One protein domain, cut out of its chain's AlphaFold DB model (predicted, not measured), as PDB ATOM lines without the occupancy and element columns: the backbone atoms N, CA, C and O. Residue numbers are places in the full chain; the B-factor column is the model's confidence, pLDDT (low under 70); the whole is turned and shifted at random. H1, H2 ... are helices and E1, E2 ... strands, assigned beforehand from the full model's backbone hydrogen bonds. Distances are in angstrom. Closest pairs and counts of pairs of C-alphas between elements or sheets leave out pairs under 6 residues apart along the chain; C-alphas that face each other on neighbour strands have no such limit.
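This is residues 10 to 96 of the 238 residues of an uncharacterized protein of Curvibacter putative symbiont of Hydra magnipapillata (UniProt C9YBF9). What does the model look like? A small twisted sheet of three strands, E1, E2 and E3, has helix H1 over it, while a short helical hairpin, H2 and H3, stands apart from H1 and only grazes the sheet. Two long stretches with no named element, residues 17 to 37 and 60 to 79, loop out between these parts. What is it made of? The 87 printed residues hold three strands and then three helices, a mixed class with under half of the residues in named elements; the sheet's order is E1, E2, E3, antiparallel throughout. How large is it? It is compact and rounded, with a radius of gyration of the C-alphas of 11.5 A and spans of 32 by 26 by 22 A.

Where are the strands? E1 is residues 10 to 16, 18.4 A long, and begins at C-alpha 10 at (16.091, -9.254, 25.940). E2 is residues 38 to 43, 15.7 A, and E3 is residues 46 to 51, 16.5 A. Where are the helices? H1 is residues 52 to 59, 10.6 A, with C-alpha 52 at (13.542, 2.765, 18.410). H2 is residues 80 to 88, 12.5 A, and H3 is residues 90 to 96, 10.0 A, ending at C-alpha 96 at (15.893, -18.284, 9.457).

How do the strands pair? They form a meander, each strand the antiparallel neighbour of the one before, in the hairpins E1 and E2, and E2 and E3. N 12 and O 40, 2.8 A apart, are within hydrogen-bond range, as are N 41 and O 48, 2.9 A. The sheet is only just strongly twisted, its C-alphas up to 4.2 A off the best plane. How does H1 stand to the sheet? H1 is on the sheet at a height of 9.3 A, along the strands, at 5 degrees to E2 on the local plane. It lies over E2, with 5 of its C-alphas falling there and 2 on E3, only just too few for E3; the closest C-alphas of E2 and H1 are those of Ile 38 and Ser 52, 6.3 A apart. And the other helices? H2 and H3 touch, a helical hairpin at a steep tilt of 43 degrees, opposite ways, with C-alphas 85 and 93 closest at 5.5 A. H2 only grazes the sheet with residues 83 to 87, and H3 with residues 90 to 94; H1 is apart from both. In H1, H2 and H3 every O i to N i+4 pair is within hydrogen-bond range.

How far does it reach? The two C-alphas farthest apart, those of Gly 60 and Ala 81, are 32.1 A apart. Which links are long? Those from E1 to E2, 21 residues, and from H1 to H2, 20 residues, are long; the others are tight. Is anything cut or uncertain? The printed part has no cut, and its mean pLDDT is 88.4, with residues 73 to 74 under 70.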
ATOM      1  N   ARG A  10      14.852  -9.174  26.721       89.94
ATOM      2  CA  ARG A  10      16.091  -9.254  25.940       89.94
ATOM      3  C   ARG A  10      15.895  -8.699  24.540       89.94
ATOM      4  O   ARG A  10      14.963  -9.074  23.834       89.94
ATOM      5  N   LEU A  11      16.827  -7.859  24.094       91.19
ATOM      6  CA  LEU A  11      16.882  -7.441  22.699       91.19
ATOM      7  C   LEU A  11      17.420  -8.587  21.833       91.19
ATOM      8  O   LEU A  11      18.552  -9.042  22.007       91.19
ATOM      9  N   VAL A  12      16.603  -9.056  20.893       92.06
ATOM     10  CA  VAL A  12      16.946 -10.188  20.025       92.06
ATOM     11  C   VAL A  12      17.481  -9.707  18.688       92.06
ATOM     12  O   VAL A  12      18.528 -10.182  18.245       92.06
ATOM     13  N   ALA A  13      16.805  -8.749  18.055       92.38
ATOM     14  CA  ALA A  13      17.199  -8.265  16.739       92.38
ATOM     15  C   ALA A  13      16.987  -6.759  16.568       92.38
ATOM     16  O   ALA A  13      16.042  -6.192  17.115       92.38
ATOM     17  N   ILE A  14      17.835  -6.133  15.751       93.12
ATOM     18  CA  ILE A  14      17.600  -4.804  15.182       93.12
ATOM     19  C   ILE A  14      17.510  -4.967  13.667       93.12
ATOM     20  O   ILE A  14      18.464  -5.374  13.001       93.12
ATOM     21  N   LEU A  15      16.350  -4.642  13.115       93.44
ATOM     22  CA  LEU A  15      15.999  -4.878  11.720       93.44
ATOM     23  C   LEU A  15      15.652  -3.557  11.026       93.44
ATOM     24  O   LEU A  15      15.374  -2.535  11.656       93.44
ATOM     25  N   GLN A  16      15.687  -3.573   9.705       93.56
ATOM     26  CA  GLN A  16      15.318  -2.464   8.845       93.56
ATOM     27  C   GLN A  16      14.533  -3.021   7.655       93.56
ATOM     28  O   GLN A  16      14.793  -4.120   7.185       93.56
ATOM     29  N   VAL A  17      13.577  -2.252   7.159       92.94
ATOM     30  CA  VAL A  17      12.824  -2.524   5.930       92.94
ATOM     31  C   VAL A  17      12.846  -1.264   5.066       92.94
ATOM     32  O   VAL A  17      13.246  -0.186   5.521       92.94
ATOM     33  N   GLU A  18      12.433  -1.381   3.809       90.94
ATOM     34  CA  GLU A  18      12.241  -0.211   2.950       90.94
ATOM     35  C   GLU A  18      11.155   0.717   3.519       90.94
ATOM     36  O   GLU A  18      10.237   0.282   4.223       90.94
ATOM     37  N   LYS A  19      11.265   2.021   3.251       89.19
ATOM     38  CA  LYS A  19      10.417   3.047   3.880       89.19
ATOM     39  C   LYS A  19       8.944   2.876   3.503       89.19
ATOM     40  O   LYS A  19       8.055   3.023   4.345       89.19
ATOM     41  N   GLU A  20       8.704   2.524   2.250       89.31
ATOM     42  CA  GLU A  20       7.407   2.228   1.648       89.31
ATOM     43  C   GLU A  20       6.821   0.936   2.241       89.31
ATOM     44  O   GLU A  20       5.609   0.791   2.383       89.31
ATOM     45  N   ALA A  21       7.699   0.039   2.694       89.56
ATOM     46  CA  ALA A  21       7.388  -1.240   3.308       89.56
ATOM     47  C   ALA A  21       7.458  -1.199   4.850       89.56
ATOM     48  O   ALA A  21       7.791  -2.202   5.486       89.56
ATOM     49  N   ARG A  22       7.092  -0.081   5.487       91.69
ATOM     50  CA  ARG A  22       7.023   0.033   6.959       91.69
ATOM     51  C   ARG A  22       6.121  -1.031   7.605       91.69
ATOM     52  O   ARG A  22       5.064  -1.376   7.069       91.69
ATOM     53  N   VAL A  23       6.520  -1.514   8.780       90.75
ATOM     54  CA  VAL A  23       5.740  -2.432   9.633       90.75
ATOM     55  C   VAL A  23       5.174  -1.680  10.836       90.75
ATOM     56  O   VAL A  23       5.702  -0.641  11.212       90.75
ATOM     57  N   GLN A  24       4.084  -2.154  11.436       92.75
ATOM     58  CA  GLN A  24       3.468  -1.459  12.571       92.75
ATOM     59  C   GLN A  24       4.231  -1.730  13.870       92.75
ATOM     60  O   GLN A  24       4.583  -2.875  14.154       92.75
ATOM     61  N   CYS A  25       4.467  -0.681  14.661       92.94
ATOM     62  CA  CYS A  25       4.937  -0.835  16.036       92.94
ATOM     63  C   CYS A  25       3.854  -1.531  16.876       92.94
ATOM     64  O   CYS A  25       2.684  -1.173  16.779       92.94
ATOM     65  N   GLN A  26       4.239  -2.495  17.712       91.06
ATOM     66  CA  GLN A  26       3.324  -3.269  18.561       91.06
ATOM     67  C   GLN A  26       3.263  -2.753  20.010       91.06
ATOM     68  O   GLN A  26       2.728  -3.425  20.891       91.06
ATOM     69  N   GLU A  27       3.809  -1.562  20.275       89.62
ATOM     70  CA  GLU A  27       3.707  -0.924  21.589       89.62
ATOM     71  C   GLU A  27       2.257  -0.489  21.867       89.62
ATOM     72  O   GLU A  27       1.653   0.165  21.007       89.62
ATOM     73  N   PRO A  28       1.692  -0.780  23.055       86.56
ATOM     74  CA  PRO A  28       0.358  -0.314  23.418       86.56
ATOM     75  C   PRO A  28       0.224   1.209  23.265       86.56
ATOM     76  O   PRO A  28       0.987   1.981  23.840       86.56
ATOM     77  N   GLY A  29      -0.750   1.651  22.467       86.12
ATOM     78  CA  GLY A  29      -0.978   3.075  22.194       86.12
ATOM     79  C   GLY A  29      -0.079   3.685  21.110       86.12
ATOM     80  O   GLY A  29      -0.190   4.880  20.839       86.12
ATOM     81  N   CYS A  30       0.775   2.900  20.446       87.38
ATOM     82  CA  CYS A  30       1.525   3.348  19.276       87.38
ATOM     83  C   CYS A  30       0.894   2.811  17.985       87.38
ATOM     84  O   CYS A  30       0.801   1.607  17.788       87.38
ATOM     85  N   ALA A  31       0.508   3.709  17.076       81.38
ATOM     86  CA  ALA A  31      -0.005   3.366  15.743       81.38
ATOM     87  C   ALA A  31       0.964   3.770  14.612       81.38
ATOM     88  O   ALA A  31       0.564   3.954  13.461       81.38
ATOM     89  N   HIS A  32       2.242   3.983  14.941       89.00
ATOM     90  CA  HIS A  32       3.233   4.436  13.970       89.00
ATOM     91  C   HIS A  32       3.879   3.263  13.231       89.00
ATOM     92  O   HIS A  32       4.381   2.313  13.837       89.00
ATOM     93  N   GLY A  33       3.944   3.398  11.906       90.31
ATOM     94  CA  GLY A  33       4.732   2.512  11.062       90.31
ATOM     95  C   GLY A  33       6.226   2.795  11.212       90.31
ATOM     96  O   GLY A  33       6.679   3.927  11.039       90.31
ATOM     97  N   VAL A  34       6.993   1.752  11.499       92.06
ATOM     98  CA  VAL A  34       8.441   1.766  11.673       92.06
ATOM     99  C   VAL A  34       9.100   1.074  10.485       92.06
ATOM    100  O   VAL A  34       8.649   0.032  10.018       92.06
ATOM    101  N   TYR A  35      10.160   1.684   9.964       91.19
ATOM    102  CA  TYR A  35      10.923   1.124   8.845       91.19
ATOM    103  C   TYR A  35      12.418   1.004   9.146       91.19
ATOM    104  O   TYR A  35      13.111   0.210   8.525       91.19
ATOM    105  N   ARG A  36      12.926   1.757  10.127       89.62
ATOM    106  CA  ARG A  36      14.339   1.782  10.513       89.62
ATOM    107  C   ARG A  36      14.491   1.478  11.991       89.62
ATOM    108  O   ARG A  36      13.644   1.903  12.775       89.62
ATOM    109  N   ALA A  37      15.587   0.806  12.350       89.56
ATOM    110  CA  ALA A  37      15.892   0.436  13.730       89.56
ATOM    111  C   ALA A  37      14.676  -0.207  14.428       89.56
ATOM    112  O   ALA A  37      14.212   0.245  15.478       89.56
ATOM    113  N   ILE A  38      14.120  -1.231  13.786       92.12
ATOM    114  CA  ILE A  38      13.010  -2.031  14.292       92.12
ATOM    115  C   ILE A  38      13.588  -3.007  15.311       92.12
ATOM    116  O   ILE A  38      14.350  -3.900  14.951       92.12
ATOM    117  N   HIS A  39      13.259  -2.814  16.581       91.25
ATOM    118  CA  HIS A  39      13.747  -3.628  17.685       91.25
ATOM    119  C   HIS A  39      12.790  -4.797  17.904       91.25
ATOM    120  O   HIS A  39      11.602  -4.593  18.142       91.25
ATOM    121  N   VAL A  40      13.308  -6.019  17.841       92.88
ATOM    122  CA  VAL A  40      12.583  -7.226  18.238       92.88
ATOM    123  C   VAL A  40      13.040  -7.595  19.638       92.88
ATOM    124  O   VAL A  40      14.218  -7.899  19.848       92.88
ATOM    125  N   VAL A  41      12.114  -7.539  20.590       92.19
ATOM    126  CA  VAL A  41      12.368  -7.830  22.002       92.19
ATOM    127  C   VAL A  41      11.649  -9.112  22.379       92.19
ATOM    128  O   VAL A  41      10.487  -9.294  22.023       92.19
ATOM    129  N   ASP A  42      12.345  -9.983  23.093       91.19
ATOM    130  CA  ASP A  42      11.761 -11.131  23.771       91.19
ATOM    131  C   ASP A  42      11.488 -10.756  25.229       91.19
ATOM    132  O   ASP A  42      12.408 -10.397  25.967       91.19
ATOM    133  N   GLU A  43      10.222 -10.804  25.626       89.38
ATOM    134  CA  GLU A  43       9.779 -10.624  27.004       89.38
ATOM    135  C   GLU A  43       9.110 -11.918  27.477       89.38
ATOM    136  O   GLU A  43       7.966 -12.204  27.118       89.38
ATOM    137  N   ASN A  44       9.806 -12.699  28.308       84.31
ATOM    138  CA  ASN A  44       9.315 -13.983  28.836       84.31
ATOM    139  C   ASN A  44       8.831 -14.980  27.751       84.31
ATOM    140  O   ASN A  44       7.826 -15.664  27.947       84.31
ATOM    141  N   GLY A  45       9.503 -15.057  26.600       83.75
ATOM    142  CA  GLY A  45       9.134 -15.928  25.478       83.75
ATOM    143  C   GLY A  45       8.129 -15.304  24.504       83.75
ATOM    144  O   GLY A  45       7.766 -15.931  23.507       83.75
ATOM    145  N   LYS A  46       7.667 -14.074  24.763       88.25
ATOM    146  CA  LYS A  46       6.806 -13.322  23.850       88.25
ATOM    147  C   LYS A  46       7.637 -12.326  23.048       88.25
ATOM    148  O   LYS A  46       8.165 -11.357  23.589       88.25
ATOM    149  N   LEU A  47       7.671 -12.529  21.734       91.62
ATOM    150  CA  LEU A  47       8.320 -11.614  20.799       91.62
ATOM    151  C   LEU A  47       7.425 -10.406  20.513       91.62
ATOM    152  O   LEU A  47       6.268 -10.563  20.123       91.62
ATOM    153  N   THR A  48       7.984  -9.209  20.665       91.94
ATOM    154  CA  THR A  48       7.308  -7.939  20.378       91.94
ATOM    155  C   THR A  48       8.168  -7.076  19.460       91.94
ATOM    156  O   THR A  48       9.379  -6.949  19.657       91.94
ATOM    157  N   VAL A  49       7.540  -6.463  18.456       93.06
ATOM    158  CA  VAL A  49       8.203  -5.591  17.475       93.06
ATOM    159  C   VAL A  49       7.984  -4.121  17.830       93.06
ATOM    160  O   VAL A  49       6.853  -3.640  17.862       93.06
ATOM    161  N   LEU A  50       9.067  -3.384  18.062       92.12
ATOM    162  CA  LEU A  50       9.043  -2.008  18.554       92.12
ATOM    163  C   LEU A  50       9.867  -1.068  17.667       92.12
ATOM    164  O   LEU A  50      10.909  -1.429  17.124       92.12
ATOM    165  N   GLY A  51       9.431   0.186  17.557       91.00
ATOM    166  CA  GLY A  51      10.279   1.259  17.033       91.00
ATOM    167  C   GLY A  51      11.341   1.691  18.040       91.00
ATOM    168  O   GLY A  51      11.127   1.585  19.246       91.00
ATOM    169  N   SER A  52      12.445   2.267  17.562       88.62
ATOM    170  CA  SER A  52      13.542   2.765  18.410       88.62
ATOM    171  C   SER A  52      13.097   3.736  19.513       88.62
ATOM    172  O   SER A  52      13.570   3.654  20.645       88.62
ATOM    173  N   THR A  53      12.147   4.631  19.223       90.06
ATOM    174  CA  THR A  53      11.613   5.589  20.205       90.06
ATOM    175  C   THR A  53      10.731   4.923  21.258       90.06
ATOM    176  O   THR A  53      10.799   5.290  22.428       90.06
ATOM    177  N   CYS A  54       9.916   3.939  20.864       90.88
ATOM    178  CA  CYS A  54       9.074   3.176  21.787       90.88
ATOM    179  C   CYS A  54       9.932   2.271  22.673       90.88
ATOM    180  O   CYS A  54       9.746   2.250  23.884       90.88
ATOM    181  N   PHE A  55      10.941   1.623  22.086       90.31
ATOM    182  CA  PHE A  55      11.936   0.838  22.804       90.31
ATOM    183  C   PHE A  55      12.643   1.666  23.887       90.31
ATOM    184  O   PHE A  55      12.635   1.291  25.058       90.31
ATOM    185  N   ALA A  56      13.187   2.836  23.525       89.75
ATOM    186  CA  ALA A  56      13.894   3.689  24.476       89.75
ATOM    187  C   ALA A  56      12.987   4.183  25.614       89.75
ATOM    188  O   ALA A  56      13.420   4.215  26.764       89.75
ATOM    189  N   LYS A  57      11.727   4.529  25.313       88.81
ATOM    190  CA  LYS A  57      10.742   4.929  26.331       88.81
ATOM    191  C   LYS A  57      10.389   3.783  27.280       88.81
ATOM    192  O   LYS A  57      10.289   4.018  28.478       88.81
ATOM    193  N   ARG A  58      10.206   2.571  26.749       87.00
ATOM    194  CA  ARG A  58       9.768   1.401  27.519       87.00
ATOM    195  C   ARG A  58      10.862   0.828  28.414       87.00
ATOM    196  O   ARG A  58      10.579   0.456  29.544       87.00
ATOM    197  N   PHE A  59      12.100   0.772  27.925       86.62
ATOM    198  CA  PHE A  59      13.203   0.118  28.640       86.62
ATOM    199  C   PHE A  59      14.203   1.096  29.271       86.62
ATOM    200  O   PHE A  59      15.147   0.666  29.921       86.62
ATOM    201  N   GLY A  60      14.005   2.409  29.120       83.12
ATOM    202  CA  GLY A  60      14.851   3.422  29.761       83.12
ATOM    203  C   GLY A  60      16.130   3.771  28.994       83.12
ATOM    204  O   GLY A  60      17.060   4.326  29.571       83.12
ATOM    205  N   GLY A  61      16.198   3.472  27.692       81.75
ATOM    206  CA  GLY A  61      17.296   3.902  26.823       81.75
ATOM    207  C   GLY A  61      17.495   3.029  25.585       81.75
ATOM    208  O   GLY A  61      17.010   1.904  25.513       81.75
ATOM    209  N   ALA A  62      18.247   3.538  24.604       74.69
ATOM    210  CA  ALA A  62      18.511   2.840  23.339       74.69
ATOM    211  C   ALA A  62      19.353   1.557  23.496       74.69
ATOM    212  O   ALA A  62      19.278   0.675  22.652       74.69
ATOM    213  N   ASN A  63      20.108   1.436  24.594       79.06
ATOM    214  CA  ASN A  63      20.971   0.285  24.886       79.06
ATOM    215  C   ASN A  63      20.532  -0.481  26.146       79.06
ATOM    216  O   ASN A  63      21.308  -1.269  26.683       79.06
ATOM    217  N   ALA A  64      19.319  -0.235  26.650       80.94
ATOM    218  CA  ALA A  64      18.888  -0.731  27.957       80.94
ATOM    219  C   ALA A  64      18.897  -2.265  28.082       80.94
ATOM    220  O   ALA A  64      19.122  -2.784  29.170       80.94
ATOM    221  N   LEU A  65      18.695  -2.984  26.971       82.88
ATOM    222  CA  LEU A  65      18.677  -4.453  26.928       82.88
ATOM    223  C   LEU A  65      19.947  -5.066  26.303       82.88
ATOM    224  O   LEU A  65      19.943  -6.234  25.916       82.88
ATOM    225  N   GLY A  66      21.028  -4.288  26.187       83.56
ATOM    226  CA  GLY A  66      22.306  -4.750  25.642       83.56
ATOM    227  C   GLY A  66      22.335  -4.875  24.115       83.56
ATOM    228  O   GLY A  66      21.615  -4.179  23.400       83.56
ATOM    229  N   GLN A  67      23.228  -5.732  23.611       83.94
ATOM    230  CA  GLN A  67      23.424  -5.941  22.174       83.94
ATOM    231  C   GLN A  67      22.445  -6.976  21.612       83.94
ATOM    232  O   GLN A  67      22.208  -8.022  22.217       83.94
ATOM    233  N   ALA A  68      21.918  -6.697  20.419       87.44
ATOM    234  CA  ALA A  68      21.080  -7.630  19.679       87.44
ATOM    235  C   ALA A  68      21.888  -8.829  19.152       87.44
ATOM    236  O   ALA A  68      23.053  -8.688  18.782       87.44
ATOM    237  N   LYS A  69      21.247 -10.002  19.064       86.94
ATOM    238  CA  LYS A  69      21.817 -11.209  18.435       86.94
ATOM    239  C   LYS A  69      21.869 -11.072  16.909       86.94
ATOM    240  O   LYS A  69      22.819 -11.532  16.274       86.94
ATOM    241  N   PHE A  70      20.863 -10.424  16.322       85.56
ATOM    242  CA  PHE A  70      20.743 -10.241  14.877       85.56
ATOM    243  C   PHE A  70      20.663  -8.762  14.493       85.56
ATOM    244  O   PHE A  70      19.849  -8.010  15.022       85.56
ATOM    245  N   GLY A  71      21.479  -8.350  13.524       79.88
ATOM    246  CA  GLY A  71      21.576  -6.946  13.117       79.88
ATOM    247  C   GLY A  71      22.348  -6.067  14.113       79.88
ATOM    248  O   GLY A  71      22.690  -6.491  15.212       79.88
ATOM    249  N   GLY A  72      22.681  -4.846  13.687       76.06
ATOM    250  CA  GLY A  72      23.490  -3.884  14.450       76.06
ATOM    251  C   GLY A  72      22.857  -2.492  14.492       76.06
ATOM    252  O   GLY A  72      21.671  -2.351  14.219       76.06
ATOM    253  N   GLY A  73      23.645  -1.454  14.794       69.44
ATOM    254  CA  GLY A  73      23.152  -0.101  15.107       69.44
ATOM    255  C   GLY A  73      22.117   0.504  14.141       69.44
ATOM    256  O   GLY A  73      21.185   1.163  14.592       69.44
ATOM    257  N   SER A  74      22.222   0.264  12.831       68.44
ATOM    258  CA  SER A  74      21.243   0.733  11.830       68.44
ATOM    259  C   SER A  74      20.148  -0.283  11.474       68.44
ATOM    260  O   SER A  74      19.175   0.074  10.813       68.44
ATOM    261  N   GLY A  75      20.281  -1.523  11.941       78.56
ATOM    262  CA  GLY A  75      19.433  -2.661  11.610       78.56
ATOM    263  C   GLY A  75      19.852  -3.393  10.335       78.56
ATOM    264  O   GLY A  75      20.427  -2.805   9.420       78.56
ATOM    265  N   ARG A  76      19.579  -4.701  10.281       87.31
ATOM    266  CA  ARG A  76      19.730  -5.506   9.057       87.31
ATOM    267  C   ARG A  76      18.553  -5.234   8.121       87.31
ATOM    268  O   ARG A  76      17.412  -5.380   8.550       87.31
ATOM    269  N   LEU A  77      18.827  -4.888   6.863       90.88
ATOM    270  CA  LEU A  77      17.783  -4.736   5.847       90.88
ATOM    271  C   LEU A  77      17.160  -6.101   5.525       90.88
ATOM    272  O   LEU A  77      17.880  -7.042   5.198       90.88
ATOM    273  N   LEU A  78      15.839  -6.194   5.637       90.06
ATOM    274  CA  LEU A  78      15.062  -7.378   5.301       90.06
ATOM    275  C   LEU A  78      14.532  -7.291   3.872       90.06
ATOM    276  O   LEU A  78      14.107  -6.231   3.412       90.06
ATOM    277  N   THR A  79      14.481  -8.441   3.216       91.56
ATOM    278  CA  THR A  79      13.746  -8.657   1.971       91.56
ATOM    279  C   THR A  79      12.232  -8.611   2.198       91.56
ATOM    280  O   THR A  79      11.736  -8.742   3.321       91.56
ATOM    281  N   THR A  80      11.462  -8.492   1.115       89.31
ATOM    282  CA  THR A  80       9.992  -8.515   1.167       89.31
ATOM    283  C   THR A  80       9.450  -9.790   1.824       89.31
ATOM    284  O   THR A  80       8.504  -9.716   2.604       89.31
ATOM    285  N   ALA A  81      10.066 -10.949   1.572       89.69
ATOM    286  CA  ALA A  81       9.655 -12.218   2.174       89.69
ATOM    287  C   ALA A  81       9.934 -12.255   3.689       89.69
ATOM    288  O   ALA A  81       9.059 -12.608   4.479       89.69
ATOM    289  N   GLU A  82      11.126 -11.825   4.109       91.75
ATOM    290  CA  GLU A  82      11.497 -11.738   5.529       91.75
ATOM    291  C   GLU A  82      10.630 -10.723   6.290       91.75
ATOM    292  O   GLU A  82      10.282 -10.944   7.448       91.75
ATOM    293  N   ARG A  83      10.224  -9.625   5.644       90.75
ATOM    294  CA  ARG A  83       9.297  -8.643   6.223       90.75
ATOM    295  C   ARG A  83       7.930  -9.255   6.529       90.75
ATOM    296  O   ARG A  83       7.337  -8.955   7.565       90.75
ATOM    297  N   GLU A  84       7.404 -10.081   5.634       90.50
ATOM    298  CA  GLU A  84       6.117 -10.735   5.868       90.50
ATOM    299  C   GLU A  84       6.198 -11.726   7.034       90.50
ATOM    300  O   GLU A  84       5.286 -11.763   7.864       90.50
ATOM    301  N   LEU A  85       7.338 -12.412   7.193       90.56
ATOM    302  CA  LEU A  85       7.626 -13.178   8.407       90.56
ATOM    303  C   LEU A  85       7.716 -12.270   9.638       90.56
ATOM    304  O   LEU A  85       7.099 -12.577  10.648       90.56
ATOM    305  N   LEU A  86       8.374 -11.110   9.568       90.88
ATOM    306  CA  LEU A  86       8.407 -10.161  10.691       90.88
ATOM    307  C   LEU A  86       6.994  -9.779  11.166       90.88
ATOM    308  O   LEU A  86       6.773  -9.661  12.369       90.88
ATOM    309  N   ARG A  87       6.047  -9.605  10.232       88.38
ATOM    310  CA  ARG A  87       4.659  -9.207  10.513       88.38
ATOM    311  C   ARG A  87       3.783 -10.358  11.013       88.38
ATOM    312  O   ARG A  87       2.975 -10.139  11.910       88.38
ATOM    313  N   GLY A  88       3.882 -11.532  10.388       86.56
ATOM    314  CA  GLY A  88       2.968 -12.655  10.621       86.56
ATOM    315  C   GLY A  88       3.528 -13.770  11.504       86.56
ATOM    316  O   GLY A  88       2.761 -14.466  12.160       86.56
ATOM    317  N   ASN A  89       4.848 -13.954  11.524       91.56
ATOM    318  CA  ASN A  89       5.521 -15.012  12.273       91.56
ATOM    319  C   ASN A  89       6.983 -14.640  12.587       91.56
ATOM    320  O   ASN A  89       7.931 -15.119  11.956       91.56
ATOM    321  N   THR A  90       7.164 -13.760  13.574       90.62
ATOM    322  CA  THR A  90       8.491 -13.259  13.953       90.62
ATOM    323  C   THR A  90       9.422 -14.379  14.427       90.62
ATOM    324  O   THR A  90      10.622 -14.300  14.190       90.62
ATOM    325  N   ALA A  91       8.891 -15.448  15.033       90.31
ATOM    326  CA  ALA A  91       9.686 -16.600  15.457       90.31
ATOM    327  C   ALA A  91      10.334 -17.317  14.259       90.31
ATOM    328  O   ALA A  91      11.543 -17.525  14.252       90.31
ATOM    329  N   ALA A  92       9.563 -17.583  13.198       90.94
ATOM    330  CA  ALA A  92      10.095 -18.201  11.981       90.94
ATOM    331  C   ALA A  92      11.156 -17.332  11.284       90.94
ATOM    332  O   ALA A  92      12.100 -17.864  10.699       90.94
ATOM    333  N   LEU A  93      11.033 -15.998  11.359       92.81
ATOM    334  CA  LEU A  93      12.086 -15.099  10.881       92.81
ATOM    335  C   LEU A  93      13.380 -15.287  11.682       92.81
ATOM    336  O   LEU A  93      14.447 -15.400  11.090       92.81
ATOM    337  N   LEU A  94      13.299 -15.317  13.012       92.62
ATOM    338  CA  LEU A  94      14.482 -15.480  13.860       92.62
ATOM    339  C   LEU A  94      15.174 -16.830  13.628       92.62
ATOM    340  O   LEU A  94      16.400 -16.858  13.544       92.62
ATOM    341  N   ASP A  95      14.413 -17.908  13.423       92.94
ATOM    342  CA  ASP A  95      14.963 -19.225  13.071       92.94
ATOM    343  C   ASP A  95      15.724 -19.199  11.736       92.94
ATOM    344  O   ASP A  95      16.776 -19.828  11.595       92.94
ATOM    345  N   LEU A  96      15.211 -18.466  10.741       92.00
ATOM    346  CA  LEU A  96      15.893 -18.284   9.457       92.00
ATOM    347  C   LEU A  96      17.218 -17.530   9.639       92.00
ATOM    348  O   LEU A  96      18.249 -17.966   9.124       92.00
TER     349      LEU A  96